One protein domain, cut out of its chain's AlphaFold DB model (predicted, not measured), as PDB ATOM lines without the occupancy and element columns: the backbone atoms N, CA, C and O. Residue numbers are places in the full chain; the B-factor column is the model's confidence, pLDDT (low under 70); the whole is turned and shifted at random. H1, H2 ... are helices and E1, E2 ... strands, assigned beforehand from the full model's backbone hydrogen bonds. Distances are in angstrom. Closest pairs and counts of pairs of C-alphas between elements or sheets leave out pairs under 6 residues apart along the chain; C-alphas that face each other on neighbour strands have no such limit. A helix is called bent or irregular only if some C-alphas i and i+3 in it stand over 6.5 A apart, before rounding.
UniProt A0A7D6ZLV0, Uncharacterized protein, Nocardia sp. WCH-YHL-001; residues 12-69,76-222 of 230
ATOM      1  N   ALA A  12     -31.507  44.264 -23.576       86.94
ATOM      2  CA  ALA A  12     -31.073  42.975 -24.091       86.94
ATOM      3  C   ALA A  12     -32.273  42.027 -24.032       86.94
ATOM      4  O   ALA A  12     -32.749  41.702 -22.939       86.94
ATOM      5  N   THR A  13     -32.784  41.612 -25.187       91.38
ATOM      6  CA  THR A  13     -34.017  40.822 -25.287       91.38
ATOM      7  C   THR A  13     -33.779  39.477 -25.956       91.38
ATOM      8  O   THR A  13     -32.819  39.295 -26.703       91.38
ATOM      9  N   ARG A  14     -34.640  38.503 -25.658       93.75
ATOM     10  CA  ARG A  14     -34.679  37.210 -26.350       93.75
ATOM     11  C   ARG A  14     -36.021  36.517 -26.150       93.75
ATOM     12  O   ARG A  14     -36.688  36.739 -25.139       93.75
ATOM     13  N   PHE A  15     -36.358  35.612 -27.061       96.19
ATOM     14  CA  PHE A  15     -37.346  34.570 -26.789       96.19
ATOM     15  C   PHE A  15     -36.727  33.499 -25.884       96.19
ATOM     16  O   PHE A  15     -35.543  33.184 -26.016       96.19
ATOM     17  N   ASP A  16     -37.514  32.941 -24.967       95.38
ATOM     18  CA  ASP A  16     -37.017  31.952 -23.997       95.38
ATOM     19  C   ASP A  16     -37.235  30.496 -24.431       95.38
ATOM     20  O   ASP A  16     -36.735  29.580 -23.775       95.38
ATOM     21  N   SER A  17     -37.926  30.264 -25.554       96.19
ATOM     22  CA  SER A  17     -38.015  28.943 -26.185       96.19
ATOM     23  C   SER A  17     -38.162  29.019 -27.709       96.19
ATOM     24  O   SER A  17     -38.595  30.037 -28.261       96.19
ATOM     25  N   GLU A  18     -37.826  27.921 -28.394       96.44
ATOM     26  CA  GLU A  18     -38.044  27.776 -29.839       96.44
ATOM     27  C   GLU A  18     -39.536  27.822 -30.187       96.44
ATOM     28  O   GLU A  18     -39.910  28.408 -31.198       96.44
ATOM     29  N   GLU A  19     -40.408  27.269 -29.341       96.88
ATOM     30  CA  GLU A  19     -41.858  27.333 -29.545       96.88
ATOM     31  C   GLU A  19     -42.381  28.770 -29.458       96.88
ATOM     32  O   GLU A  19     -43.246  29.156 -30.247       96.88
ATOM     33  N   ALA A  20     -41.858  29.572 -28.523       96.88
ATOM     34  CA  ALA A  20     -42.217  30.982 -28.415       96.88
ATOM     35  C   ALA A  20     -41.781  31.750 -29.669       96.88
ATOM     36  O   ALA A  20     -42.601  32.462 -30.255       96.88
ATOM     37  N   PHE A  21     -40.537  31.553 -30.117       97.62
ATOM     38  CA  PHE A  21     -40.032  32.140 -31.361       97.62
ATOM     39  C   PHE A  21     -40.874  31.708 -32.570       97.62
ATOM     40  O   PHE A  21     -41.340  32.555 -33.325       97.62
ATOM     41  N   ALA A  22     -41.143  30.411 -32.734       97.69
ATOM     42  CA  ALA A  22     -41.886  29.881 -33.876       97.69
ATOM     43  C   ALA A  22     -43.327  30.414 -33.946       97.69
ATOM     44  O   ALA A  22     -43.833  30.698 -35.034       97.69
ATOM     45  N   ALA A  23     -43.991  30.585 -32.797       97.94
ATOM     46  CA  ALA A  23     -45.315  31.200 -32.737       97.94
ATOM     47  C   ALA A  23     -45.282  32.672 -33.184       97.94
ATOM     48  O   ALA A  23     -46.115  33.082 -33.997       97.94
ATOM     49  N   ALA A  24     -44.295  33.442 -32.713       98.00
ATOM     50  CA  ALA A  24     -44.078  34.819 -33.148       98.00
ATOM     51  C   ALA A  24     -43.773  34.905 -34.648       98.00
ATOM     52  O   ALA A  24     -44.411  35.682 -35.354       98.00
ATOM     53  N   GLU A  25     -42.868  34.066 -35.156       98.25
ATOM     54  CA  GLU A  25     -42.494  34.058 -36.569       98.25
ATOM     55  C   GLU A  25     -43.694  33.727 -37.461       98.25
ATOM     56  O   GLU A  25     -43.910  34.373 -38.487       98.25
ATOM     57  N   SER A  26     -44.503  32.739 -37.066       98.19
ATOM     58  CA  SER A  26     -45.706  32.359 -37.805       98.19
ATOM     59  C   SER A  26     -46.719  33.509 -37.862       98.19
ATOM     60  O   SER A  26     -47.224  33.824 -38.943       98.19
ATOM     61  N   ALA A  27     -46.970  34.174 -36.730       98.44
ATOM     62  CA  ALA A  27     -47.896  35.301 -36.643       98.44
ATOM     63  C   ALA A  27     -47.402  36.531 -37.427       98.44
ATOM     64  O   ALA A  27     -48.168  37.132 -38.189       98.44
ATOM     65  N   ALA A  28     -46.121  36.880 -37.282       98.44
ATOM     66  CA  ALA A  28     -45.495  38.007 -37.968       98.44
ATOM     67  C   ALA A  28     -45.486  37.797 -39.482       98.44
ATOM     68  O   ALA A  28     -45.907  38.676 -40.229       98.44
ATOM     69  N   ARG A  29     -45.120  36.601 -39.951       98.38
ATOM     70  CA  ARG A  29     -45.094  36.267 -41.379       98.38
ATOM     71  C   ARG A  29     -46.487  36.271 -42.006       98.38
ATOM     72  O   ARG A  29     -46.655  36.759 -43.120       98.38
ATOM     73  N   ALA A  30     -47.489  35.746 -41.302       98.44
ATOM     74  CA  ALA A  30     -48.873  35.802 -41.764       98.44
ATOM     75  C   ALA A  30     -49.378  37.250 -41.864       98.44
ATOM     76  O   ALA A  30     -50.069  37.598 -42.820       98.44
ATOM     77  N   THR A  31     -49.000  38.099 -40.906       98.56
ATOM     78  CA  THR A  31     -49.320  39.531 -40.918       98.56
ATOM     79  C   THR A  31     -48.616  40.265 -42.056       98.56
ATOM     80  O   THR A  31     -49.279  40.988 -42.789       98.56
ATOM     81  N   ALA A  32     -47.324  40.006 -42.271       98.50
ATOM     82  CA  ALA A  32     -46.554  40.579 -43.372       98.50
ATOM     83  C   ALA A  32     -47.226  40.343 -44.730       98.50
ATOM     84  O   ALA A  32     -47.415  41.280 -45.500       98.50
ATOM     85  N   LEU A  33     -47.629  39.097 -45.005       98.44
ATOM     86  CA  LEU A  33     -48.313  38.739 -46.250       98.44
ATOM     87  C   LEU A  33     -49.706  39.363 -46.361       98.44
ATOM     88  O   LEU A  33     -50.096  39.790 -47.439       98.44
ATOM     89  N   ARG A  34     -50.468  39.392 -45.264       98.44
ATOM     90  CA  ARG A  34     -51.831  39.938 -45.260       98.44
ATOM     91  C   ARG A  34     -51.840  41.444 -45.512       98.44
ATOM     92  O   ARG A  34     -52.689  41.924 -46.256       98.44
ATOM     93  N   ASP A  35     -50.917  42.158 -44.877       98.44
ATOM     94  CA  ASP A  35     -50.924  43.620 -44.828       98.44
ATOM     95  C   ASP A  35     -49.892  44.240 -45.785       98.44
ATOM     96  O   ASP A  35     -49.758  45.460 -45.838       98.44
ATOM     97  N   HIS A  36     -49.173  43.414 -46.554       98.50
ATOM     98  CA  HIS A  36     -48.067  43.829 -47.418       98.50
ATOM     99  C   HIS A  36     -47.037  44.673 -46.654       98.50
ATOM    100  O   HIS A  36     -46.717  45.794 -47.047       98.50
ATOM    101  N   ASP A  37     -46.553  44.153 -45.527       98.62
ATOM    102  CA  ASP A  37     -45.622  44.839 -44.631       98.62
ATOM    103  C   ASP A  37     -44.384  43.970 -44.411       98.62
ATOM    104  O   ASP A  37     -44.477  42.866 -43.883       98.62
ATOM    105  N   LEU A  38     -43.207  44.447 -44.818       98.62
ATOM    106  CA  LEU A  38     -41.959  43.716 -44.577       98.62
ATOM    107  C   LEU A  38     -41.463  43.843 -43.135       98.62
ATOM    108  O   LEU A  38     -40.543  43.131 -42.745       98.62
ATOM    109  N   THR A  39     -42.048  44.735 -42.348       98.50
ATOM    110  CA  THR A  39     -41.563  45.113 -41.022       98.50
ATOM    111  C   THR A  39     -42.639  45.023 -39.936       98.50
ATOM    112  O   THR A  39     -42.725  45.924 -39.102       98.50
ATOM    113  N   PRO A  40     -43.504  43.991 -39.922       98.38
ATOM    114  CA  PRO A  40     -44.673  43.999 -39.058       98.38
ATOM    115  C   PRO A  40     -44.269  44.076 -37.582       98.38
ATOM    116  O   PRO A  40     -43.364  43.373 -37.121       98.38
ATOM    117  N   VAL A  41     -44.997  44.906 -36.835       98.06
ATOM    118  CA  VAL A  41     -44.908  44.982 -35.378       98.06
ATOM    119  C   VAL A  41     -46.220  44.480 -34.794       98.06
ATOM    120  O   VAL A  41     -47.288  44.996 -35.116       98.06
ATOM    121  N   LEU A  42     -46.136  43.453 -33.956       97.44
ATOM    122  CA  LEU A  42     -47.284  42.788 -33.344       97.44
ATOM    123  C   LEU A  42     -47.279  42.984 -31.840       97.44
ATOM    124  O   LEU A  42     -46.213  43.079 -31.229       97.44
ATOM    125  N   ARG A  43     -48.455  42.986 -31.216       95.31
ATOM    126  CA  ARG A  43     -48.525  43.021 -29.756       95.31
ATOM    127  C   ARG A  43     -48.305  41.630 -29.170       95.31
ATOM    128  O   ARG A  43     -48.731  40.620 -29.728       95.31
ATOM    129  N   PHE A  44     -47.661  41.563 -28.007       94.38
ATOM    130  CA  PHE A  44     -47.394  40.293 -27.321       94.38
ATOM    131  C   PHE A  44     -48.674  39.521 -26.984       94.38
ATOM    132  O   PHE A  44     -48.710  38.294 -27.084       94.38
ATOM    133  N   ASP A  45     -49.723  40.241 -26.584       93.00
ATOM    134  CA  ASP A  45     -51.018  39.675 -26.209       93.00
ATOM    135  C   ASP A  45     -51.793  39.102 -27.406       93.00
ATOM    136  O   ASP A  45     -52.556  38.152 -27.232       93.00
ATOM    137  N   GLU A  46     -51.553  39.605 -28.619       94.12
ATOM    138  CA  GLU A  46     -52.111  39.059 -29.863       94.12
ATOM    139  C   GLU A  46     -51.494  37.704 -30.237       94.12
ATOM    140  O   GLU A  46     -52.163  36.873 -30.851       94.12
ATOM    141  N   ILE A  47     -50.235  37.462 -29.853       96.00
ATOM    142  CA  ILE A  47     -49.501  36.230 -30.181       96.00
ATOM    143  C   ILE A  47     -49.689  35.170 -29.091       96.00
ATOM    144  O   ILE A  47     -49.980  34.010 -29.384       96.00
ATOM    145  N   TYR A  48     -49.513  35.555 -27.825       95.38
ATOM    146  CA  TYR A  48     -49.431  34.615 -26.702       95.38
ATOM    147  C   TYR A  48     -50.656  34.638 -25.781       95.38
ATOM    148  O   TYR A  48     -50.749  33.826 -24.860       95.38
ATOM    149  N   GLY A  49     -51.619  35.525 -26.044       90.44
ATOM    150  CA  GLY A  49     -52.792  35.738 -25.204       90.44
ATOM    151  C   GLY A  49     -52.533  36.709 -24.050       90.44
ATOM    152  O   GLY A  49     -51.406  37.116 -23.771       90.44
ATOM    153  N   SER A  50     -53.606  37.108 -23.366       84.50
ATOM    154  CA  SER A  50     -53.528  38.031 -22.230       84.50
ATOM    155  C   SER A  50     -52.970  37.351 -20.976       84.50
ATOM    156  O   SER A  50     -53.393  36.252 -20.621       84.50
ATOM    157  N   GLY A  51     -52.103  38.048 -20.241       72.69
ATOM    158  CA  GLY A  51     -51.566  37.585 -18.961       72.69
ATOM    159  C   GLY A  51     -50.048  37.743 -18.866       72.69
ATOM    160  O   GLY A  51     -49.421  38.262 -19.789       72.69
ATOM    161  N   PRO A  52     -49.444  37.328 -17.741       64.81
ATOM    162  CA  PRO A  52     -48.000  37.368 -17.570       64.81
ATOM    163  C   PRO A  52     -47.346  36.280 -18.437       64.81
ATOM    164  O   PRO A  52     -47.158  35.151 -17.990       64.81
ATOM    165  N   ASN A  53     -47.000  36.619 -19.682       76.81
ATOM    166  CA  ASN A  53     -46.290  35.762 -20.648       76.81
ATOM    167  C   ASN A  53     -44.784  35.659 -20.332       76.81
ATOM    168  O   ASN A  53     -43.928  35.738 -21.213       76.81
ATOM    169  N   ASN A  54     -44.466  35.505 -19.045       72.75
ATOM    170  CA  ASN A  54     -43.109  35.564 -18.495       72.75
ATOM    171  C   ASN A  54     -42.244  34.352 -18.880       72.75
ATOM    172  O   ASN A  54     -41.070  34.306 -18.534       72.75
ATOM    173  N   ASP A  55     -42.833  33.350 -19.531       84.88
ATOM    174  CA  ASP A  55     -42.162  32.163 -20.058       84.88
ATOM    175  C   ASP A  55     -41.871  32.259 -21.566       84.88
ATOM    176  O   ASP A  55     -41.309  31.326 -22.135       84.88
ATOM    177  N   LYS A  56     -42.284  33.346 -22.235       94.62
ATOM    178  CA  LYS A  56     -42.148  33.501 -23.694       94.62
ATOM    179  C   LYS A  56     -40.922  34.305 -24.092       94.62
ATOM    180  O   LYS A  56     -40.288  33.995 -25.101       94.62
ATOM    181  N   ALA A  57     -40.598  35.331 -23.317       93.88
ATOM    182  CA  ALA A  57     -39.469  36.198 -23.582       93.88
ATOM    183  C   ALA A  57     -38.943  36.838 -22.305       93.88
ATOM    184  O   ALA A  57     -39.688  37.120 -21.363       93.88
ATOM    185  N   THR A  58     -37.654  37.157 -22.346       91.19
ATOM    186  CA  THR A  58     -36.970  37.890 -21.296       91.19
ATOM    187  C   THR A  58     -36.326  39.142 -21.879       91.19
ATOM    188  O   THR A  58     -35.765  39.122 -22.975       91.19
ATOM    189  N   ALA A  59     -36.381  40.229 -21.113       89.25
ATOM    190  CA  ALA A  59     -35.680  41.474 -21.381       89.25
ATOM    191  C   ALA A  59     -34.903  41.903 -20.133       89.25
ATOM    192  O   ALA A  59     -35.467  41.916 -19.037       89.25
ATOM    193  N   PHE A  60     -33.635  42.279 -20.298       87.00
ATOM    194  CA  PHE A  60     -32.781  42.824 -19.243       87.00
ATOM    195  C   PHE A  60     -32.209  44.171 -19.670       87.00
ATOM    196  O   PHE A  60     -31.707  44.306 -20.781       87.00
ATOM    197  N   GLY A  61     -32.258  45.164 -18.790       79.19
ATOM    198  CA  GLY A  61     -31.747  46.503 -19.070       79.19
ATOM    199  C   GLY A  61     -31.016  47.101 -17.878       79.19
ATOM    200  O   GLY A  61     -31.082  46.584 -16.758       79.19
ATOM    201  N   PHE A  62     -30.333  48.214 -18.125       71.44
ATOM    202  CA  PHE A  62     -29.805  49.073 -17.072       71.44
ATOM    203  C   PHE A  62     -30.857  50.112 -16.697       71.44
ATOM    204  O   PHE A  62     -31.400  50.779 -17.575       71.44
ATOM    205  N   ASP A  63     -31.119  50.279 -15.401       63.97
ATOM    206  CA  ASP A  63     -31.924  51.397 -14.917       63.97
ATOM    207  C   ASP A  63     -31.007  52.569 -14.526       63.97
ATOM    208  O   ASP A  63     -30.333  52.491 -13.495       63.97
ATOM    209  N   PRO A  64     -30.961  53.664 -15.311       56.19
ATOM    210  CA  PRO A  64     -30.119  54.817 -14.999       56.19
ATOM    211  C   PRO A  64     -30.634  55.633 -13.798       56.19
ATOM    212  O   PRO A  64     -29.945  56.546 -13.341       56.19
ATOM    213  N   HIS A  65     -31.838  55.345 -13.296       56.03
ATOM    214  CA  HIS A  65     -32.494  56.081 -12.217       56.03
ATOM    215  C   HIS A  65     -32.481  55.343 -10.871       56.03
ATOM    216  O   HIS A  65     -32.728  55.976  -9.840       56.03
ATOM    217  N   THR A  66     -32.159  54.046 -10.846       56.94
ATOM    218  CA  THR A  66     -31.991  53.290  -9.598       56.94
ATOM    219  C   THR A  66     -30.529  53.368  -9.142       56.94
ATOM    220  O   THR A  66     -29.629  53.083  -9.932       56.94
ATOM    221  N   PRO A  67     -30.246  53.750  -7.879       52.53
ATOM    222  CA  PRO A  67     -28.879  53.930  -7.407       52.53
ATOM    223  C   PRO A  67     -28.067  52.650  -7.570       52.53
ATOM    224  O   PRO A  67     -28.493  51.588  -7.123       52.53
ATOM    225  N   VAL A  68     -26.882  52.793  -8.168       57.84
ATOM    226  CA  VAL A  68     -25.773  51.836  -8.093       57.84
ATOM    227  C   VAL A  68     -25.743  51.275  -6.672       57.84
ATOM    228  O   VAL A  68     -25.767  52.055  -5.712       57.84
ATOM    229  N   ALA A  69     -25.788  49.952  -6.520       61.59
ATOM    230  CA  ALA A  69     -25.797  49.337  -5.200       61.59
ATOM    231  C   ALA A  69     -24.613  49.871  -4.359       61.59
ATOM    232  O   ALA A  69     -23.638  50.378  -4.922       61.59
ATOM    233  N   TYR A  76     -29.431  45.491 -12.629       73.12
ATOM    234  CA  TYR A  76     -30.168  44.985 -13.779       73.12
ATOM    235  C   TYR A  76     -31.660  44.967 -13.454       73.12
ATOM    236  O   TYR A  76     -32.068  44.506 -12.385       73.12
ATOM    237  N   VAL A  77     -32.472  45.455 -14.385       77.25
ATOM    238  CA  VAL A  77     -33.934  45.380 -14.307       77.25
ATOM    239  C   VAL A  77     -34.469  44.433 -15.368       77.25
ATOM    240  O   VAL A  77     -33.891  44.306 -16.446       77.25
ATOM    241  N   HIS A  78     -35.586  43.779 -15.054       82.75
ATOM    242  CA  HIS A  78     -36.330  42.959 -16.004       82.75
ATOM    243  C   HIS A  78     -37.410  43.794 -16.697       82.75
ATOM    244  O   HIS A  78     -38.081  44.601 -16.046       82.75
ATOM    245  N   GLY A  79     -37.574  43.591 -18.002       81.12
ATOM    246  CA  GLY A  79     -38.667  44.178 -18.774       81.12
ATOM    247  C   GLY A  79     -39.995  43.464 -18.513       81.12
ATOM    248  O   GLY A  79     -40.022  42.265 -18.244       81.12
ATOM    249  N   ASP A  80     -41.091  44.215 -18.595       83.75
ATOM    250  CA  ASP A  80     -42.461  43.702 -18.507       83.75
ATOM    251  C   ASP A  80     -43.073  43.634 -19.911       83.75
ATOM    252  O   ASP A  80     -43.103  44.635 -20.616       83.75
ATOM    253  N   PHE A  81     -43.579  42.469 -20.310       88.12
ATOM    254  CA  PHE A  81     -44.201  42.253 -21.618       88.12
ATOM    255  C   PHE A  81     -45.727  42.445 -21.618       88.12
ATOM    256  O   PHE A  81     -46.377  42.143 -22.618       88.12
ATOM    257  N   SER A  82     -46.319  42.979 -20.546       83.75
ATOM    258  CA  SER A  82     -47.756  43.303 -20.492       83.75
ATOM    259  C   SER A  82     -48.200  44.296 -21.580       83.75
ATOM    260  O   SER A  82     -49.330  44.223 -22.059       83.75
ATOM    261  N   ALA A  83     -47.297  45.183 -22.005       85.62
ATOM    262  CA  ALA A  83     -47.433  46.049 -23.178       85.62
ATOM    263  C   ALA A  83     -46.358  45.739 -24.239       85.62
ATOM    264  O   ALA A  83     -45.947  46.615 -24.999       85.62
ATOM    265  N   GLY A  84     -45.876  44.494 -24.245       90.62
ATOM    266  CA  GLY A  84     -44.789  44.050 -25.098       90.62
ATOM    267  C   GLY A  84     -45.166  44.014 -26.573       90.62
ATOM    268  O   GLY A  84     -46.335  43.890 -26.947       90.62
ATOM    269  N   LEU A  85     -44.143  44.074 -27.412       94.75
ATOM    270  CA  LEU A  85     -44.234  44.025 -28.861       94.75
ATOM    271  C   LEU A  85     -43.286  42.950 -29.396       94.75
ATOM    272  O   LEU A  85     -42.269  42.640 -28.777       94.75
ATOM    273  N   VAL A  86     -43.608  42.392 -30.553       96.81
ATOM    274  CA  VAL A  86     -42.696  41.594 -31.371       96.81
ATOM    275  C   VAL A  86     -42.452  42.365 -32.653       96.81
ATOM    276  O   VAL A  86     -43.395  42.676 -33.380       96.81
ATOM    277  N   TYR A  87     -41.188  42.658 -32.919       97.50
ATOM    278  CA  TYR A  87     -40.733  43.299 -34.142       97.50
ATOM    279  C   TYR A  87     -40.161  42.224 -35.050       97.50
ATOM    280  O   TYR A  87     -39.363  41.403 -34.597       97.50
ATOM    281  N   ALA A  88     -40.547  42.228 -36.321       97.88
ATOM    282  CA  ALA A  88     -39.948  41.367 -37.327       97.88
ATOM    283  C   ALA A  88     -39.517  42.197 -38.531       97.88
ATOM    284  O   ALA A  88     -40.195  43.146 -38.916       97.88
ATOM    285  N   VAL A  89     -38.404  41.807 -39.145       98.12
ATOM    286  CA  VAL A  89     -37.915  42.368 -40.402       98.12
ATOM    287  C   VAL A  89     -37.743  41.227 -41.389       98.12
ATOM    288  O   VAL A  89     -37.032  40.249 -41.137       98.12
ATOM    289  N   TYR A  90     -38.421  41.354 -42.518       98.25
ATOM    290  CA  TYR A  90     -38.349  40.440 -43.639       98.25
ATOM    291  C   TYR A  90     -37.730  41.129 -44.847       98.25
ATOM    292  O   TYR A  90     -37.856  42.336 -45.053       98.25
ATOM    293  N   ARG A  91     -37.143  40.315 -45.713       97.44
ATOM    294  CA  ARG A  91     -36.841  40.680 -47.095       97.44
ATOM    295  C   ARG A  91     -37.548  39.716 -48.041       97.44
ATOM    296  O   ARG A  91     -37.700  38.537 -47.698       97.44
ATOM    297  N   PRO A  92     -37.955  40.158 -49.237       97.94
ATOM    298  CA  PRO A  92     -38.401  39.240 -50.271       97.94
ATOM    299  C   PRO A  92     -37.293  38.235 -50.601       97.94
ATOM    300  O   PRO A  92     -36.116  38.595 -50.694       97.94
ATOM    301  N   ALA A  93     -37.659  36.974 -50.780       95.88
ATOM    302  CA  ALA A  93     -36.747  35.960 -51.278       95.88
ATOM    303  C   ALA A  93     -36.591  36.086 -52.811       95.88
ATOM    304  O   ALA A  93     -37.514  36.565 -53.471       95.88
ATOM    305  N   PRO A  94     -35.474  35.630 -53.412       93.50
ATOM    306  CA  PRO A  94     -35.207  35.806 -54.847       93.50
ATOM    307  C   PRO A  94     -36.260  35.213 -55.795       93.50
ATOM    308  O   PRO A  94     -36.332  35.600 -56.957       93.50
ATOM    309  N   GLN A  95     -37.052  34.254 -55.318       91.38
ATOM    310  CA  GLN A  95     -38.150  33.638 -56.061       91.38
ATOM    311  C   GLN A  95     -39.420  34.504 -56.151       91.38
ATOM    312  O   GLN A  95     -40.287  34.180 -56.958       91.38
ATOM    313  N   ALA A  96     -39.539  35.571 -55.352       92.81
ATOM    314  CA  ALA A  96     -40.687  36.472 -55.403       92.81
ATOM    315  C   ALA A  96     -40.759  37.196 -56.757       92.81
ATOM    316  O   ALA A  96     -39.741  37.558 -57.354       92.81
ATOM    317  N   VAL A  97     -41.977  37.434 -57.248       88.56
ATOM    318  CA  VAL A  97     -42.184  38.047 -58.564       88.56
ATOM    319  C   VAL A  97     -42.169  39.571 -58.452       88.56
ATOM    320  O   VAL A  97     -43.012  40.184 -57.790       88.56
ATOM    321  N   SER A  98     -41.225  40.202 -59.156       85.25
ATOM    322  CA  SER A  98     -41.150  41.663 -59.240       85.25
ATOM    323  C   SER A  98     -42.457  42.259 -59.776       85.25
ATOM    324  O   SER A  98     -43.027  41.772 -60.751       85.25
ATOM    325  N   GLY A  99     -42.926  43.332 -59.138       87.88
ATOM    326  CA  GLY A  99     -44.171  44.010 -59.509       87.88
ATOM    327  C   GLY A  99     -45.440  43.403 -58.905       87.88
ATOM    328  O   GLY A  99     -46.488  44.032 -59.008       87.88
ATOM    329  N   ILE A 100     -45.347  42.245 -58.244       93.94
ATOM    330  CA  ILE A 100     -46.442  41.651 -57.461       93.94
ATOM    331  C   ILE A 100     -46.097  41.723 -55.974       93.94
ATOM    332  O   ILE A 100     -46.863  42.290 -55.201       93.94
ATOM    333  N   GLY A 101     -44.906  41.254 -55.599       96.50
ATOM    334  CA  GLY A 101     -44.518  41.073 -54.202       96.50
ATOM    335  C   GLY A 101     -44.579  39.605 -53.764       96.50
ATOM    336  O   GLY A 101     -44.989  38.754 -54.551       96.50
ATOM    337  N   PRO A 102     -44.164  39.290 -52.526       97.94
ATOM    338  CA  PRO A 102     -44.357  37.968 -51.929       97.94
ATOM    339  C   PRO A 102     -45.847  37.600 -51.792       97.94
ATOM    340  O   PRO A 102     -46.639  38.374 -51.263       97.94
ATOM    341  N   GLU A 103     -46.232  36.399 -52.211       97.06
ATOM    342  CA  GLU A 103     -47.594  35.853 -52.096       97.06
ATOM    343  C   GLU A 103     -47.673  34.708 -51.078       97.06
ATOM    344  O   GLU A 103     -48.737  34.433 -50.516       97.06
ATOM    345  N   VAL A 104     -46.550  34.029 -50.818       96.88
ATOM    346  CA  VAL A 104     -46.503  32.869 -49.916       96.88
ATOM    347  C   VAL A 104     -45.416  32.984 -48.845       96.88
ATOM    348  O   VAL A 104     -44.402  33.651 -49.044       96.88
ATOM    349  N   PRO A 105     -45.550  32.269 -47.708       96.19
ATOM    350  CA  PRO A 105     -44.577  32.305 -46.614       96.19
ATOM    351  C   PRO A 105     -43.122  32.077 -47.034       96.19
ATOM    352  O   PRO A 105     -42.233  32.722 -46.487       96.19
ATOM    353  N   ALA A 106     -42.878  31.186 -47.999       96.19
ATOM    354  CA  ALA A 106     -41.537  30.856 -48.481       96.19
ATOM    355  C   ALA A 106     -40.874  31.983 -49.297       96.19
ATOM    356  O   ALA A 106     -39.682  31.901 -49.582       96.19
ATOM    357  N   GLU A 107     -41.624  33.014 -49.687       97.75
ATOM    358  CA  GLU A 107     -41.128  34.183 -50.423       97.75
ATOM    359  C   GLU A 107     -40.735  35.343 -49.504       97.75
ATOM    360  O   GLU A 107     -40.272  36.377 -49.977       97.75
ATOM    361  N   LEU A 108     -40.868  35.164 -48.190       97.44
ATOM    362  CA  LEU A 108     -40.309  36.055 -47.184       97.44
ATOM    363  C   LEU A 108     -39.114  35.358 -46.527       97.44
ATOM    364  O   LEU A 108     -39.221  34.232 -46.048       97.44
ATOM    365  N   ALA A 109     -37.962  36.007 -46.462       96.06
ATOM    366  CA  ALA A 109     -36.847  35.567 -45.632       96.06
ATOM    367  C   ALA A 109     -36.827  36.432 -44.372       96.06
ATOM    368  O   ALA A 109     -36.853  37.657 -44.481       96.06
ATOM    369  N   ASN A 110     -36.828  35.810 -43.189       94.38
ATOM    370  CA  ASN A 110     -36.646  36.557 -41.947       94.38
ATOM    371  C   ASN A 110     -35.185  37.012 -41.877       94.38
ATOM    372  O   ASN A 110     -34.281  36.202 -42.084       94.38
ATOM    373  N   THR A 111     -34.989  38.303 -41.650       94.25
ATOM    374  CA  THR A 111     -33.674  38.905 -41.439       94.25
ATOM    375  C   THR A 111     -33.407  38.992 -39.944       94.25
ATOM    376  O   THR A 111     -32.427  38.440 -39.459       94.25
ATOM    377  N   THR A 112     -34.345  39.574 -39.200       95.19
ATOM    378  CA  THR A 112     -34.271  39.639 -37.742       95.19
ATOM    379  C   THR A 112     -35.675  39.645 -37.132       95.19
ATOM    380  O   THR A 112     -36.662  40.009 -37.786       95.19
ATOM    381  N   MET A 113     -35.796  39.172 -35.894       96.38
ATOM    382  CA  MET A 113     -37.026  39.220 -35.110       96.38
ATOM    383  C   MET A 113     -36.683  39.236 -33.625       96.38
ATOM    384  O   MET A 113     -35.910  38.399 -33.158       96.38
ATOM    385  N   TRP A 114     -37.296  40.144 -32.872       95.44
ATOM    386  CA  TRP A 114     -37.029  40.275 -31.444       95.44
ATOM    387  C   TRP A 114     -38.279  40.689 -30.657       95.44
ATOM    388  O   TRP A 114     -39.137  41.423 -31.164       95.44
ATOM    389  N   PRO A 115     -38.411  40.222 -29.404       94.88
ATOM    390  CA  PRO A 115     -39.429  40.702 -28.491       94.88
ATOM    391  C   PRO A 115     -38.939  41.975 -27.790       94.88
ATOM    392  O   PRO A 115     -37.768  42.093 -27.454       94.88
ATOM    393  N   TYR A 116     -39.827  42.916 -27.490       91.75
ATOM    394  CA  TYR A 116     -39.498  44.112 -26.716       91.75
ATOM    395  C   TYR A 116     -40.570  44.392 -25.655       91.75
ATOM    396  O   TYR A 116     -41.752  44.274 -25.968       91.75
ATOM    397  N   PRO A 117     -40.223  44.804 -24.422       86.06
ATOM    398  CA  PRO A 117     -41.197  45.053 -23.348       86.06
ATOM    399  C   PRO A 117     -42.101  46.290 -23.569       86.06
ATOM    400  O   PRO A 117     -42.898  46.652 -22.711       86.06
ATOM    401  N   GLY A 118     -42.012  46.935 -24.734       75.50
ATOM    402  CA  GLY A 118     -42.783  48.126 -25.084       75.50
ATOM    403  C   GLY A 118     -42.050  49.435 -24.776       75.50
ATOM    404  O   GLY A 118     -41.210  49.525 -23.877       75.50
ATOM    405  N   GLY A 119     -42.351  50.456 -25.576       77.50
ATOM    406  CA  GLY A 119     -41.723  51.774 -25.515       77.50
ATOM    407  C   GLY A 119     -42.624  52.880 -24.984       77.50
ATOM    408  O   GLY A 119     -43.791  52.680 -24.653       77.50
ATOM    409  N   ASN A 120     -42.080  54.098 -24.938       82.06
ATOM    410  CA  ASN A 120     -42.889  55.292 -24.674       82.06
ATOM    411  C   ASN A 120     -43.910  55.551 -25.782       82.06
ATOM    412  O   ASN A 120     -44.981  56.103 -25.510       82.06
ATOM    413  N   LEU A 121     -43.553  55.147 -26.996       90.44
ATOM    414  CA  LEU A 121     -44.304  55.338 -28.213       90.44
ATOM    415  C   LEU A 121     -44.576  53.958 -28.813       90.44
ATOM    416  O   LEU A 121     -43.656  53.216 -29.141       90.44
ATOM    417  N   ASP A 122     -45.856  53.597 -28.883       94.25
ATOM    418  CA  ASP A 122     -46.301  52.316 -29.425       94.25
ATOM    419  C   ASP A 122     -46.507  52.462 -30.945       94.25
ATOM    420  O   ASP A 122     -47.458  53.137 -31.362       94.25
ATOM    421  N   PRO A 123     -45.647  51.862 -31.791       95.94
ATOM    422  CA  PRO A 123     -45.736  51.995 -33.243       95.94
ATOM    423  C   PRO A 123     -47.036  51.420 -33.815       95.94
ATOM    424  O   PRO A 123     -47.446  51.855 -34.892       95.94
ATOM    425  N   THR A 124     -47.713  50.516 -33.095       96.31
ATOM    426  CA  THR A 124     -48.963  49.877 -33.541       96.31
ATOM    427  C   THR A 124     -50.175  50.801 -33.381       96.31
ATOM    428  O   THR A 124     -51.135  50.711 -34.148       96.31
ATOM    429  N   THR A 125     -50.129  51.747 -32.434       96.19
ATOM    430  CA  THR A 125     -51.291  52.577 -32.063       96.19
ATOM    431  C   THR A 125     -51.065  54.087 -32.146       96.19
ATOM    432  O   THR A 125     -52.044  54.833 -32.226       96.19
ATOM    433  N   VAL A 126     -49.818  54.574 -32.182       96.94
ATOM    434  CA  VAL A 126     -49.511  56.016 -32.256       96.94
ATOM    435  C   VAL A 126     -50.195  56.673 -33.469       96.94
ATOM    436  O   VAL A 126     -50.013  56.200 -34.593       96.94
ATOM    437  N   PRO A 127     -50.996  57.744 -33.322       98.06
ATOM    438  CA  PRO A 127     -51.648  58.379 -34.470       98.06
ATOM    439  C   PRO A 127     -50.631  58.950 -35.469       98.06
ATOM    440  O   PRO A 127     -49.712  59.658 -35.058       98.06
ATOM    441  N   LEU A 128     -50.820  58.725 -36.777       98.25
ATOM    442  CA  LEU A 128     -49.925  59.275 -37.811       98.25
ATOM    443  C   LEU A 128     -49.826  60.804 -37.729       98.25
ATOM    444  O   LEU A 128     -48.744  61.369 -37.859       98.25
ATOM    445  N   SER A 129     -50.935  61.474 -37.414       98.00
ATOM    446  CA  SER A 129     -50.991  62.930 -37.260       98.00
ATOM    447  C   SER A 129     -50.110  63.441 -36.121       98.00
ATOM    448  O   SER A 129     -49.520  64.511 -36.241       98.00
ATOM    449  N   SER A 130     -49.944  62.656 -35.050       97.38
ATOM    450  CA  SER A 130     -49.047  63.005 -33.939       97.38
ATOM    451  C   SER A 130     -47.565  62.932 -34.319       97.38
ATOM    452  O   SER A 130     -46.744  63.581 -33.679       97.38
ATOM    453  N   LEU A 131     -47.239  62.200 -35.389       97.81
ATOM    454  CA  LEU A 131     -45.902  62.103 -35.979       97.81
ATOM    455  C   LEU A 131     -45.719  63.044 -37.183       97.81
ATOM    456  O   LEU A 131     -44.670  63.037 -37.820       97.81
ATOM    457  N   GLY A 132     -46.756  63.811 -37.549       98.12
ATOM    458  CA  GLY A 132     -46.794  64.588 -38.789       98.12
ATOM    459  C   GLY A 132     -46.717  63.728 -40.057       98.12
ATOM    460  O   GLY A 132     -46.239  64.206 -41.082       98.12
ATOM    461  N   LEU A 133     -47.169  62.472 -39.981       98.38
ATOM    462  CA  LEU A 133     -47.171  61.473 -41.059       98.38
ATOM    463  C   LEU A 133     -48.561  61.235 -41.672       98.38
ATOM    464  O   LEU A 133     -48.720  60.336 -42.489       98.38
ATOM    465  N   ASP A 134     -49.571  62.007 -41.268       98.06
ATOM    466  CA  ASP A 134     -50.930  61.944 -41.822       98.06
ATOM    467  C   ASP A 134     -50.987  62.688 -43.165       98.06
ATOM    468  O   ASP A 134     -51.426  63.836 -43.249       98.06
ATOM    469  N   ILE A 135     -50.415  62.057 -44.190       98.38
ATOM    470  CA  ILE A 135     -50.332  62.557 -45.565       98.38
ATOM    471  C   ILE A 135     -50.713  61.454 -46.555       98.38
ATOM    472  O   ILE A 135     -50.578  60.265 -46.265       98.38
ATOM    473  N   ASP A 136     -51.139  61.850 -47.754       98.25
ATOM    474  CA  ASP A 136     -51.502  60.905 -48.812       98.25
ATOM    475  C   ASP A 136     -50.333  59.961 -49.149       98.25
ATOM    476  O   ASP A 136     -49.203  60.394 -49.376       98.25
ATOM    477  N   GLY A 137     -50.620  58.658 -49.202       97.50
ATOM    478  CA  GLY A 137     -49.649  57.611 -49.545       97.50
ATOM    479  C   GLY A 137     -48.827  57.067 -48.372       97.50
ATOM    480  O   GLY A 137     -48.139  56.060 -48.544       97.50
ATOM    481  N   VAL A 138     -48.917  57.669 -47.181       98.50
ATOM    482  CA  VAL A 138     -48.290  57.150 -45.956       98.50
ATOM    483  C   VAL A 138     -49.335  56.473 -45.078       98.50
ATOM    484  O   VAL A 138     -50.400  57.020 -44.812       98.50
ATOM    485  N   ASP A 139     -49.011  55.275 -44.598       98.50
ATOM    486  CA  ASP A 139     -49.839  54.530 -43.655       98.50
ATOM    487  C   ASP A 139     -48.989  53.902 -42.535       98.50
ATOM    488  O   ASP A 139     -47.802  54.201 -42.368       98.50
ATOM    489  N   ARG A 140     -49.611  53.036 -41.726       98.25
ATOM    490  CA  ARG A 140     -48.980  52.372 -40.578       98.25
ATOM    491  C   ARG A 140     -47.706  51.607 -40.946       98.25
ATOM    492  O   ARG A 140     -46.785  51.574 -40.130       98.25
ATOM    493  N   ARG A 141     -47.618  51.051 -42.156       98.75
ATOM    494  CA  ARG A 141     -46.460  50.276 -42.624       98.75
ATOM    495  C   ARG A 141     -45.198  51.128 -42.656       98.75
ATOM    496  O   ARG A 141     -44.112  50.635 -42.382       98.75
ATOM    497  N   PHE A 142     -45.330  52.434 -42.896       98.81
ATOM    498  CA  PHE A 142     -44.190  53.340 -42.803       98.81
ATOM    499  C   PHE A 142     -43.692  53.516 -41.360       98.81
ATOM    500  O   PHE A 142     -42.488  53.527 -41.120       98.81
ATOM    501  N   VAL A 143     -44.602  53.601 -40.382       98.69
ATOM    502  CA  VAL A 143     -44.228  53.672 -38.957       98.69
ATOM    503  C   VAL A 143     -43.549  52.379 -38.513       98.69
ATOM    504  O   VAL A 143     -42.554  52.431 -37.799       98.69
ATOM    505  N   HIS A 144     -44.056  51.233 -38.966       98.62
ATOM    506  CA  HIS A 144     -43.443  49.926 -38.748       98.62
ATOM    507  C   HIS A 144     -42.044  49.836 -39.364       98.62
ATOM    508  O   HIS A 144     -41.105  49.434 -38.682       98.62
ATOM    509  N   PHE A 145     -41.867  50.323 -40.595       98.62
ATOM    510  CA  PHE A 145     -40.557  50.393 -41.234       98.62
ATOM    511  C   PHE A 145     -39.571  51.253 -40.438       98.62
ATOM    512  O   PHE A 145     -38.438  50.832 -40.213       98.62
ATOM    513  N   CYS A 146     -39.997  52.422 -39.951       98.25
ATOM    514  CA  CYS A 146     -39.163  53.248 -39.079       98.25
ATOM    515  C   CYS A 146     -38.834  52.545 -37.754       98.25
ATOM    516  O   CYS A 146     -37.681  52.549 -37.343       98.25
ATOM    517  N   ALA A 147     -39.823  51.948 -37.084       96.88
ATOM    518  CA  ALA A 147     -39.651  51.364 -35.755       96.88
ATOM    519  C   ALA A 147     -38.847  50.055 -35.761       96.88
ATOM    520  O   ALA A 147     -38.028  49.836 -34.873       96.88
ATOM    521  N   ALA A 148     -39.103  49.181 -36.738       96.38
ATOM    522  CA  ALA A 148     -38.453  47.883 -36.865       96.38
ATOM    523  C   ALA A 148     -37.250  47.968 -37.809       96.38
ATOM    524  O   ALA A 148     -36.121  47.826 -37.363       96.38
ATOM    525  N   GLY A 149     -37.474  48.250 -39.098       96.62
ATOM    526  CA  GLY A 149     -36.428  48.209 -40.129       96.62
ATOM    527  C   GLY A 149     -35.318  49.251 -39.958       96.62
ATOM    528  O   GLY A 149     -34.191  49.007 -40.372       96.62
ATOM    529  N   LEU A 150     -35.621  50.392 -39.334       96.88
ATOM    530  CA  LEU A 150     -34.644  51.423 -38.950       96.88
ATOM    531  C   LEU A 150     -34.441  51.497 -37.427       96.88
ATOM    532  O   LEU A 150     -33.921  52.491 -36.918       96.88
ATOM    533  N   GLY A 151     -34.885  50.469 -36.700       93.75
ATOM    534  CA  GLY A 151     -34.716  50.340 -35.257       93.75
ATOM    535  C   GLY A 151     -33.326  49.840 -34.872       93.75
ATOM    536  O   GLY A 151     -32.600  49.283 -35.693       93.75
ATOM    537  N   VAL A 152     -32.967  50.006 -33.597       90.19
ATOM    538  CA  VAL A 152     -31.630  49.681 -33.060       90.19
ATOM    539  C   VAL A 152     -31.158  48.247 -33.342       90.19
ATOM    540  O   VAL A 152     -29.965  48.031 -33.504       90.19
ATOM    541  N   GLU A 153     -32.076  47.283 -33.442       90.44
ATOM    542  CA  GLU A 153     -31.744  45.867 -33.673       90.44
ATOM    543  C   GLU A 153     -31.586  45.501 -35.159       90.44
ATOM    544  O   GLU A 153     -31.125  44.405 -35.456       90.44
ATOM    545  N   ALA A 154     -32.002  46.371 -36.090       92.62
ATOM    546  CA  ALA A 154     -32.102  46.021 -37.513       92.62
ATOM    547  C   ALA A 154     -31.616  47.104 -38.487       92.62
ATOM    548  O   ALA A 154     -31.551  46.850 -39.686       92.62
ATOM    549  N   ALA A 155     -31.285  48.312 -38.022       91.00
ATOM    550  CA  ALA A 155     -30.860  49.399 -38.906       91.00
ATOM    551  C   ALA A 155     -29.619  49.025 -39.737       91.00
ATOM    552  O   ALA A 155     -29.509  49.421 -40.900       91.00
ATOM    553  N   ASP A 156     -28.722  48.215 -39.168       88.62
ATOM    554  CA  ASP A 156     -27.560  47.679 -39.874       88.62
ATOM    555  C   ASP A 156     -27.932  46.586 -40.882       88.62
ATOM    556  O   ASP A 156     -27.175  46.352 -41.818       88.62
ATOM    557  N   ASP A 157     -29.114  45.976 -40.787       91.31
ATOM    558  CA  ASP A 157     -29.601  44.947 -41.711       91.31
ATOM    559  C   ASP A 157     -30.234  45.528 -42.987       91.31
ATOM    560  O   ASP A 157     -30.678  44.791 -43.870       91.31
ATOM    561  N   LEU A 158     -30.230  46.851 -43.179       92.50
ATOM    562  CA  LEU A 158     -30.655  47.452 -44.450       92.50
ATOM    563  C   LEU A 158     -29.887  46.889 -45.657       92.50
ATOM    564  O   LEU A 158     -30.443  46.803 -46.759       92.50
ATOM    565  N   HIS A 159     -28.630  46.470 -45.462       92.56
ATOM    566  CA  HIS A 159     -27.841  45.801 -46.499       92.56
ATOM    567  C   HIS A 159     -28.429  44.459 -46.939       92.56
ATOM    568  O   HIS A 159     -28.237  44.050 -48.084       92.56
ATOM    569  N   GLU A 160     -29.154  43.780 -46.053       93.75
ATOM    570  CA  GLU A 160     -29.851  42.537 -46.350       93.75
ATOM    571  C   GLU A 160     -31.111  42.771 -47.181       93.75
ATOM    572  O   GLU A 160     -31.454  41.923 -48.009       93.75
ATOM    573  N   LEU A 161     -31.786  43.902 -46.959       94.00
ATOM    574  CA  LEU A 161     -33.030  44.271 -47.627       94.00
ATOM    575  C   LEU A 161     -32.794  44.800 -49.046       94.00
ATOM    576  O   LEU A 161     -33.492  44.387 -49.973       94.00
ATOM    577  N   ARG A 162     -31.820  45.704 -49.239       94.12
ATOM    578  CA  ARG A 162     -31.595  46.388 -50.532       94.12
ATOM    579  C   ARG A 162     -31.554  45.444 -51.746       94.12
ATOM    580  O   ARG A 162     -32.218  45.777 -52.726       94.12
ATOM    581  N   PRO A 163     -30.850  44.293 -51.726       94.25
ATOM    582  CA  PRO A 163     -30.715  43.428 -52.899       94.25
ATOM    583  C   PRO A 163     -32.033  42.869 -53.441       94.25
ATOM    584  O   PRO A 163     -32.099  42.518 -54.613       94.25
ATOM    585  N   THR A 164     -33.063  42.750 -52.601       96.31
ATOM    586  CA  THR A 164     -34.365  42.197 -53.000       96.31
ATOM    587  C   THR A 164     -35.520  43.152 -52.731       96.31
ATOM    588  O   THR A 164     -36.678  42.788 -52.937       96.31
ATOM    589  N   PHE A 165     -35.242  44.395 -52.329       96.44
ATOM    590  CA  PHE A 165     -36.279  45.372 -52.012       96.44
ATOM    591  C   PHE A 165     -37.191  45.659 -53.210       96.44
ATOM    592  O   PHE A 165     -38.394  45.829 -53.051       96.44
ATOM    593  N   GLU A 166     -36.656  45.620 -54.429       96.00
ATOM    594  CA  GLU A 166     -37.411  45.740 -55.682       96.00
ATOM    595  C   GLU A 166     -38.448  44.629 -55.931       96.00
ATOM    596  O   GLU A 166     -39.338  44.799 -56.773       96.00
ATOM    597  N   LEU A 167     -38.342  43.513 -55.208       97.81
ATOM    598  CA  LEU A 167     -39.291  42.401 -55.228       97.81
ATOM    599  C   LEU A 167     -40.384  42.551 -54.164       97.81
ATOM    600  O   LEU A 167     -41.252  41.692 -54.082       97.81
ATOM    601  N   ALA A 168     -40.358  43.601 -53.339       97.88
ATOM    602  CA  ALA A 168     -41.431  43.891 -52.395       97.88
ATOM    603  C   ALA A 168     -42.700  44.362 -53.123       97.88
ATOM    604  O   ALA A 168     -42.650  44.810 -54.280       97.88
ATOM    605  N   TRP A 169     -43.837  44.316 -52.425       98.44
ATOM    606  CA  TRP A 169     -45.106  44.807 -52.958       98.44
ATOM    607  C   TRP A 169     -44.971  46.259 -53.461       98.44
ATOM    608  O   TRP A 169     -44.347  47.088 -52.784       98.44
ATOM    609  N   PRO A 170     -45.480  46.594 -54.665       98.00
ATOM    610  CA  PRO A 170     -45.373  47.946 -55.214       98.00
ATOM    611  C   PRO A 170     -45.928  49.029 -54.285       98.00
ATOM    612  O   PRO A 170     -45.264  50.040 -54.072       98.00
ATOM    613  N   ASP A 171     -47.089  48.784 -53.679       98.38
ATOM    614  CA  ASP A 171     -47.747  49.717 -52.767       98.38
ATOM    615  C   ASP A 171     -46.945  49.921 -51.477       98.38
ATOM    616  O   ASP A 171     -46.788  51.055 -51.034       98.38
ATOM    617  N   TYR A 172     -46.346  48.861 -50.925       98.62
ATOM    618  CA  TYR A 172     -45.429  48.986 -49.789       98.62
ATOM    619  C   TYR A 172     -44.230  49.880 -50.133       98.62
ATOM    620  O   TYR A 172     -43.918  50.822 -49.403       98.62
ATOM    621  N   ARG A 173     -43.573  49.644 -51.277       98.31
ATOM    622  CA  ARG A 173     -42.431  50.468 -51.718       98.31
ATOM    623  C   ARG A 173     -42.814  51.928 -51.915       98.31
ATOM    624  O   ARG A 173     -42.025  52.805 -51.566       98.31
ATOM    625  N   ASP A 174     -43.996  52.191 -52.464       98.56
ATOM    626  CA  ASP A 174     -44.503  53.547 -52.656       98.56
ATOM    627  C   ASP A 174     -44.773  54.239 -51.315       98.56
ATOM    628  O   ASP A 174     -44.389  55.401 -51.145       98.56
ATOM    629  N   THR A 175     -45.321  53.519 -50.332       98.81
ATOM    630  CA  THR A 175     -45.477  54.009 -48.956       98.81
ATOM    631  C   THR A 175     -44.132  54.360 -48.320       98.81
ATOM    632  O   THR A 175     -43.982  55.463 -47.788       98.81
ATOM    633  N   ILE A 176     -43.116  53.493 -48.433       98.69
ATOM    634  CA  ILE A 176     -41.774  53.776 -47.895       98.69
ATOM    635  C   ILE A 176     -41.128  54.971 -48.604       98.69
ATOM    636  O   ILE A 176     -40.587  55.863 -47.946       98.69
ATOM    637  N   ARG A 177     -41.214  55.034 -49.940       98.69
ATOM    638  CA  ARG A 177     -40.669  56.150 -50.727       98.69
ATOM    639  C   ARG A 177     -41.306  57.474 -50.319       98.69
ATOM    640  O   ARG A 177     -40.591  58.451 -50.090       98.69
ATOM    641  N   THR A 178     -42.632  57.504 -50.218       98.81
ATOM    642  CA  THR A 178     -43.401  58.706 -49.862       98.81
ATOM    643  C   THR A 178     -43.067  59.160 -48.446       98.81
ATOM    644  O   THR A 178     -42.743  60.330 -48.238       98.81
ATOM    645  N   GLY A 179     -43.049  58.232 -47.487       98.69
ATOM    646  CA  GLY A 179     -42.721  58.528 -46.097       98.69
ATOM    647  C   GLY A 179     -41.301  59.069 -45.920       98.69
ATOM    648  O   GLY A 179     -41.122  60.121 -45.307       98.69
ATOM    649  N   LEU A 180     -40.289  58.417 -46.506       98.50
ATOM    650  CA  LEU A 180     -38.902  58.895 -46.428       98.50
ATOM    651  C   LEU A 180     -38.734  60.265 -47.095       98.50
ATOM    652  O   LEU A 180     -38.101  61.149 -46.520       98.50
ATOM    653  N   THR A 181     -39.347  60.470 -48.265       98.56
ATOM    654  CA  THR A 181     -39.341  61.775 -48.951       98.56
ATOM    655  C   THR A 181     -39.900  62.866 -48.041       98.56
ATOM    656  O   THR A 181     -39.292  63.928 -47.888       98.56
ATOM    657  N   HIS A 182     -41.031  62.590 -47.390       98.44
ATOM    658  CA  HIS A 182     -41.676  63.526 -46.478       98.44
ATOM    659  C   HIS A 182     -40.819  63.835 -45.251       98.44
ATOM    660  O   HIS A 182     -40.653  65.009 -44.909       98.44
ATOM    661  N   LEU A 183     -40.217  62.816 -44.627       97.88
ATOM    662  CA  LEU A 183     -39.323  63.013 -43.486       97.88
ATOM    663  C   LEU A 183     -38.119  63.892 -43.841       97.88
ATOM    664  O   LEU A 183     -37.771  64.792 -43.077       97.88
ATOM    665  N   VAL A 184     -37.514  63.677 -45.011       95.88
ATOM    666  CA  VAL A 184     -36.353  64.452 -45.475       95.88
ATOM    667  C   VAL A 184     -36.727  65.908 -45.769       95.88
ATOM    668  O   VAL A 184     -35.992  66.826 -45.394       95.88
ATOM    669  N   GLN A 185     -37.866  66.135 -46.428       96.44
ATOM    670  CA  GLN A 185     -38.274  67.465 -46.889       96.44
ATOM    671  C   GLN A 185     -38.887  68.327 -45.783       96.44
ATOM    672  O   GLN A 185     -38.557  69.507 -45.672       96.44
ATOM    673  N   HIS A 186     -39.769  67.749 -44.967       97.69
ATOM    674  CA  HIS A 186     -40.592  68.497 -44.015       97.69
ATOM    675  C   HIS A 186     -40.138  68.332 -42.566       97.69
ATOM    676  O   HIS A 186     -40.526  69.134 -41.721       97.69
ATOM    677  N   ARG A 187     -39.301  67.322 -42.282       97.00
ATOM    678  CA  ARG A 187     -38.713  67.055 -40.959       97.00
ATOM    679  C   ARG A 187     -39.746  67.084 -39.815       97.00
ATOM    680  O   ARG A 187     -39.528  67.779 -38.823       97.00
ATOM    681  N   PRO A 188     -40.879  66.364 -39.935       97.25
ATOM    682  CA  PRO A 188     -41.958  66.434 -38.952       97.25
ATOM    683  C   PRO A 188     -41.614  65.750 -37.617       97.25
ATOM    684  O   PRO A 188     -42.267  66.021 -36.614       97.25
ATOM    685  N   ILE A 189     -40.595  64.882 -37.598       96.75
ATOM    686  CA  ILE A 189     -40.154  64.120 -36.425       96.75
ATOM    687  C   ILE A 189     -38.816  64.681 -35.934       96.75
ATOM    688  O   ILE A 189     -37.859  64.791 -36.703       96.75
ATOM    689  N   ASP A 190     -38.738  65.014 -34.645       96.31
ATOM    690  CA  ASP A 190     -37.496  65.431 -33.995       96.31
ATOM    691  C   ASP A 190     -36.673  64.225 -33.480       96.31
ATOM    692  O   ASP A 190     -37.202  63.116 -33.348       96.31
ATOM    693  N   PRO A 191     -35.374  64.399 -33.157       96.25
ATOM    694  CA  PRO A 191     -34.531  63.304 -32.671       96.25
ATOM    695  C   PRO A 191     -35.051  62.582 -31.426       96.25
ATOM    696  O   PRO A 191     -34.782  61.397 -31.246       96.25
ATOM    697  N   ARG A 192     -35.795  63.278 -30.559       94.88
ATOM    698  CA  ARG A 192     -36.356  62.669 -29.353       94.88
ATOM    699  C   ARG A 192     -37.478  61.702 -29.716       94.88
ATOM    700  O   ARG A 192     -37.479  60.573 -29.244       94.88
ATOM    701  N   THR A 193     -38.406  62.143 -30.556       95.88
ATOM    702  CA  THR A 193     -39.522  61.329 -31.045       95.88
ATOM    703  C   THR A 193     -39.001  60.151 -31.867       95.88
ATOM    704  O   THR A 193     -39.486  59.033 -31.721       95.88
ATOM    705  N   TRP A 194     -37.953  60.372 -32.671       96.31
ATOM    706  CA  TRP A 194     -37.256  59.303 -33.386       96.31
ATOM    707  C   TRP A 194     -36.660  58.263 -32.434       96.31
ATOM    708  O   TRP A 194     -36.850  57.065 -32.635       96.31
ATOM    709  N   TYR A 195     -35.980  58.699 -31.370       93.62
ATOM    710  CA  TYR A 195     -35.440  57.795 -30.356       93.62
ATOM    711  C   TYR A 195     -36.542  57.011 -29.634       93.62
ATOM    712  O   TYR A 195     -36.395  55.815 -29.409       93.62
ATOM    713  N   GLU A 196     -37.667  57.648 -29.305       92.31
ATOM    714  CA  GLU A 196     -38.809  56.967 -28.681       92.31
ATOM    715  C   GLU A 196     -39.433  55.893 -29.594       92.31
ATOM    716  O   GLU A 196     -40.006  54.935 -29.077       92.31
ATOM    717  N   LEU A 197     -39.300  56.035 -30.921       93.38
ATOM    718  CA  LEU A 197     -39.785  55.086 -31.928       93.38
ATOM    719  C   LEU A 197     -38.773  53.974 -32.268       93.38
ATOM    720  O   LEU A 197     -39.184  52.845 -32.517       93.38
ATOM    721  N   THR A 198     -37.475  54.292 -32.317       93.38
ATOM    722  CA  THR A 198     -36.429  53.433 -32.925       93.38
ATOM    723  C   THR A 198     -35.321  53.003 -31.966       93.38
ATOM    724  O   THR A 198     -34.551  52.099 -32.280       93.38
ATOM    725  N   TYR A 199     -35.209  53.664 -30.811       90.38
ATOM    726  CA  TYR A 199     -34.103  53.549 -29.853       90.38
ATOM    727  C   TYR A 199     -32.721  53.955 -30.380       90.38
ATOM    728  O   TYR A 199     -31.718  53.723 -29.705       90.38
ATOM    729  N   ILE A 200     -32.655  54.635 -31.527       90.69
ATOM    730  CA  ILE A 200     -31.414  55.178 -32.086       90.69
ATOM    731  C   ILE A 200     -31.335  56.684 -31.796       90.69
ATOM    732  O   ILE A 200     -32.201  57.444 -32.243       90.69
ATOM    733  N   PRO A 201     -30.333  57.156 -31.032       92.56
ATOM    734  CA  PRO A 201     -30.214  58.567 -30.697       92.56
ATOM    735  C   PRO A 201     -29.544  59.366 -31.823       92.56
ATOM    736  O   PRO A 201     -28.505  58.988 -32.352       92.56
ATOM    737  N   PHE A 202     -30.087  60.547 -32.116       94.81
ATOM    738  CA  PHE A 202     -29.439  61.551 -32.965       94.81
ATOM    739  C   PHE A 202     -29.199  62.827 -32.164       94.81
ATOM    740  O   PHE A 202     -30.061  63.262 -31.399       94.81
ATOM    741  N   SER A 203     -28.034  63.459 -32.337       94.62
ATOM    742  CA  SER A 203     -27.697  64.662 -31.558       94.62
ATOM    743  C   SER A 203     -28.431  65.905 -32.059       94.62
ATOM    744  O   SER A 203     -28.676  66.829 -31.285       94.62
ATOM    745  N   THR A 204     -28.766  65.959 -33.354       96.00
ATOM    746  CA  THR A 204     -29.449  67.105 -33.967       96.00
ATOM    747  C   THR A 204     -30.478  66.671 -35.017       96.00
ATOM    748  O   THR A 204     -30.330  65.604 -35.618       96.00
ATOM    749  N   PRO A 205     -31.493  67.512 -35.305       96.06
ATOM    750  CA  PRO A 205     -32.422  67.271 -36.412       96.06
ATOM    751  C   PRO A 205     -31.731  67.146 -37.776       96.06
ATOM    752  O   PRO A 205     -32.186  66.385 -38.624       96.06
ATOM    753  N   ASP A 206     -30.618  67.857 -37.993       95.88
ATOM    754  CA  ASP A 206     -29.859  67.775 -39.246       95.88
ATOM    755  C   ASP A 206     -29.160  66.423 -39.421       95.88
ATOM    756  O   ASP A 206     -29.127  65.902 -40.533       95.88
ATOM    757  N   GLN A 207     -28.634  65.831 -38.340       96.75
ATOM    758  CA  GLN A 207     -28.054  64.485 -38.400       96.75
ATOM    759  C   GLN A 207     -29.114  63.441 -38.752       96.75
ATOM    760  O   GLN A 207     -28.874  62.606 -39.622       96.75
ATOM    761  N   LEU A 208     -30.293  63.524 -38.127       97.69
ATOM    762  CA  LEU A 208     -31.413  62.641 -38.448       97.69
ATOM    763  C   LEU A 208     -31.843  62.809 -39.913       97.69
ATOM    764  O   LEU A 208     -31.950  61.827 -40.643       97.69
ATOM    765  N   ALA A 209     -32.031  64.048 -40.376       96.44
ATOM    766  CA  ALA A 209     -32.421  64.318 -41.758       96.44
ATOM    767  C   ALA A 209     -31.388  63.792 -42.772       96.44
ATOM    768  O   ALA A 209     -31.772  63.253 -43.810       96.44
ATOM    769  N   LEU A 210     -30.090  63.916 -42.471       96.31
ATOM    770  CA  LEU A 210     -29.021  63.379 -43.313       96.31
ATOM    771  C   LEU A 210     -29.059  61.848 -43.376       96.31
ATOM    772  O   LEU A 210     -28.984  61.295 -44.471       96.31
ATOM    773  N   TYR A 211     -29.207  61.176 -42.233       97.62
ATOM    774  CA  TYR A 211     -29.338  59.718 -42.181       97.62
ATOM    775  C   TYR A 211     -30.534  59.237 -43.011       97.62
ATOM    776  O   TYR A 211     -30.386  58.372 -43.870       97.62
ATOM    777  N   LEU A 212     -31.703  59.860 -42.851       98.06
ATOM    778  CA  LEU A 212     -32.907  59.490 -43.602       98.06
ATOM    779  C   LEU A 212     -32.776  59.750 -45.108       98.06
ATOM    780  O   LEU A 212     -33.260  58.954 -45.913       98.06
ATOM    781  N   ALA A 213     -32.079  60.818 -45.504       97.44
ATOM    782  CA  ALA A 213     -31.763  61.074 -46.907       97.44
ATOM    783  C   ALA A 213     -30.829  60.000 -47.487       97.44
ATOM    784  O   ALA A 213     -31.003  59.590 -48.634       97.44
ATOM    785  N   GLN A 214     -29.872  59.505 -46.697       97.44
ATOM    786  CA  GLN A 214     -29.011  58.392 -47.099       97.44
ATOM    787  C   GLN A 214     -29.793  57.081 -47.209       97.44
ATOM    788  O   GLN A 214     -29.598  56.363 -48.183       97.44
ATOM    789  N   VAL A 215     -30.711  56.789 -46.279       97.88
ATOM    790  CA  VAL A 215     -31.613  55.622 -46.366       97.88
ATOM    791  C   VAL A 215     -32.458  55.676 -47.635       97.88
ATOM    792  O   VAL A 215     -32.512  54.692 -48.374       97.88
ATOM    793  N   TYR A 216     -33.057  56.830 -47.937       97.75
ATOM    794  CA  TYR A 216     -33.783  57.035 -49.191       97.75
ATOM    795  C   TYR A 216     -32.891  56.743 -50.404       97.75
ATOM    796  O   TYR A 216     -33.241  55.916 -51.247       97.75
ATOM    797  N   ALA A 217     -31.714  57.371 -50.470       97.19
ATOM    798  CA  ALA A 217     -30.817  57.224 -51.609       97.19
ATOM    799  C   ALA A 217     -30.299  55.781 -51.762       97.19
ATOM    800  O   ALA A 217     -30.130  55.292 -52.879       97.19
ATOM    801  N   TYR A 218     -30.079  55.080 -50.647       96.81
ATOM    802  CA  TYR A 218     -29.633  53.688 -50.620       96.81
ATOM    803  C   TYR A 218     -30.684  52.733 -51.190       96.81
ATOM    804  O   TYR A 218     -30.350  51.838 -51.967       96.81
ATOM    805  N   LEU A 219     -31.955  52.939 -50.835       96.44
ATOM    806  CA  LEU A 219     -33.054  52.083 -51.279       96.44
ATOM    807  C   LEU A 219     -33.566  52.421 -52.684       96.44
ATOM    808  O   LEU A 219     -34.018  51.517 -53.385       96.44
ATOM    809  N   PHE A 220     -33.520  53.692 -53.098       96.50
ATOM    810  CA  PHE A 220     -34.207  54.153 -54.312       96.50
ATOM    811  C   PHE A 220     -33.305  54.775 -55.382       96.50
ATOM    812  O   PHE A 220     -33.637  54.663 -56.561       96.50
ATOM    813  N   ASP A 221     -32.164  55.366 -55.014       95.00
ATOM    814  CA  ASP A 221     -31.308  56.113 -55.955       95.00
ATOM    815  C   ASP A 221     -29.992  55.385 -56.287       95.00
ATOM    816  O   ASP A 221     -29.127  55.929 -56.973       95.00
ATOM    817  N   GLY A 222     -29.820  54.149 -55.809       89.88
ATOM    818  CA  GLY A 222     -28.627  53.345 -56.076       89.88
ATOM    819  C   GLY A 222     -27.371  53.829 -55.346       89.88
ATOM    820  O   GLY A 222     -26.266  53.566 -55.808       89.88
TER     821      GLY A 222
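What this domain is: This is residues 12 to 69 and 76 to 222 of the 230 residues of an uncharacterized protein of Nocardia sp. WCH-YHL-001 (UniProt A0A7D6ZLV0). A twisted three-stranded sheet, E2, E5 and E6, is covered by H1 on one face and by H4 and H5 on the other; beyond H4, H6 and H7 pack on it, and H8 packs on H6. A second small sheet, E1, E3 and E4, continues the body past one end of the first, with E4 farthest from the middle. The printed part has 205 residues with eight named helices and six named strands, in the order E1, H1, E2, H2, E3, E4, E5, E6, H3, H4, H5, H6, H7, H8; the class is mixed, helices and strands. Both sheets are antiparallel, in the orders E2, E5, E6 and E1, E3, E4. The whole is compact, with a radius of gyration of the C-alphas of 17.0 A and spans of 51 by 41 by 28 A.

How they stand to each other: One sheet has E5, residues 85 to 92, as its inner strand, with edge strands E2, residues 41 to 43, and E6, residues 108 to 116. E5 and E6 are an antiparallel hairpin, with N 87 and O 114 3.0 A apart, within hydrogen-bond range; E6 bends by 64 degrees at residue 111. E2 and E5 are antiparallel, with N 42 and O 86 at 2.9 A. With H1, residues 18 to 35, on one face and H4, residues 140 to 149, and H5, residues 155 to 167, on the opposite face, this is three layers, helices on both faces of a sheet. H1 lies over E5 and E6 at a height over the sheet of 6.8 A and runs across the strands, at 63 degrees to E5 on the local plane; the closest C-alphas of H1 and E5 are those of Ala 28 and Ala 88, 6.5 A. H5 lies over E5 at a height of 7.6 A and runs along it, at 22 degrees on the local plane; it is irregular, with C-alphas 163 and 166 7.6 A apart. H4 is the hub. It touches H6, residues 170 to 186, about perpendicular at 79 degrees, through residues 172 to 179 of H6 alone, closest at the C-alphas of Phe 142 and Ile 176, 5.7 A. It touches H7, residues 191 to 198, about perpendicular at 87 degrees, closest at the C-alphas of Ala 147 and Thr 198, 4.8 A. H4 and H5 only just touch, with 3 pairs of C-alphas within 8 A, and only at the corner. H6 touches H8, residues 205 to 220, at a shallow tilt of 28 degrees, opposite ways, with residues 177 to 184 of H6 alone, closest at the C-alphas of Val 184 and Ala 209, 5.4 A. H2, residues 44 to 48, only grazes the sheet, and H3, residues 128 to 131, touches no helix. In the second sheet E3, residues 57 to 62, is antiparallel to both E1, residues 12 to 15, and E4, residues 76 to 78; N 14 and O 58 are 3.0 A apart, and N 61 and O 77 3.0 A. Every O i to N i+4 pair is within hydrogen-bond range in H1, H2, H4, H6, H7 and H8; H5 has 3 of 9, beside 5 of 10 O i to N i+3 pairs, and H3 is too short for such a pair.

Where its parts are: E1 begins at C-alpha 12, (-31.073, 42.975, -24.091). H1 is 25.3 A long, E5 22.7 A, E6 22.0 A, H6 23.9 A and H8 22.3 A. H8 ends at C-alpha 220, (-34.207, 54.153, -54.312).

The domain as a whole: The C-alphas farthest apart, those of Ala 69 and Gly 99, are 57.6 A apart. Residues 70 to 75 are not printed, and C-alphas 69 and 76 are 10.6 A apart across the cut. The links E5 to E6 and E6 to H3 are long. Mean pLDDT of the printed part is 93.0; residue 52 and residues 63 to 69 are under 70.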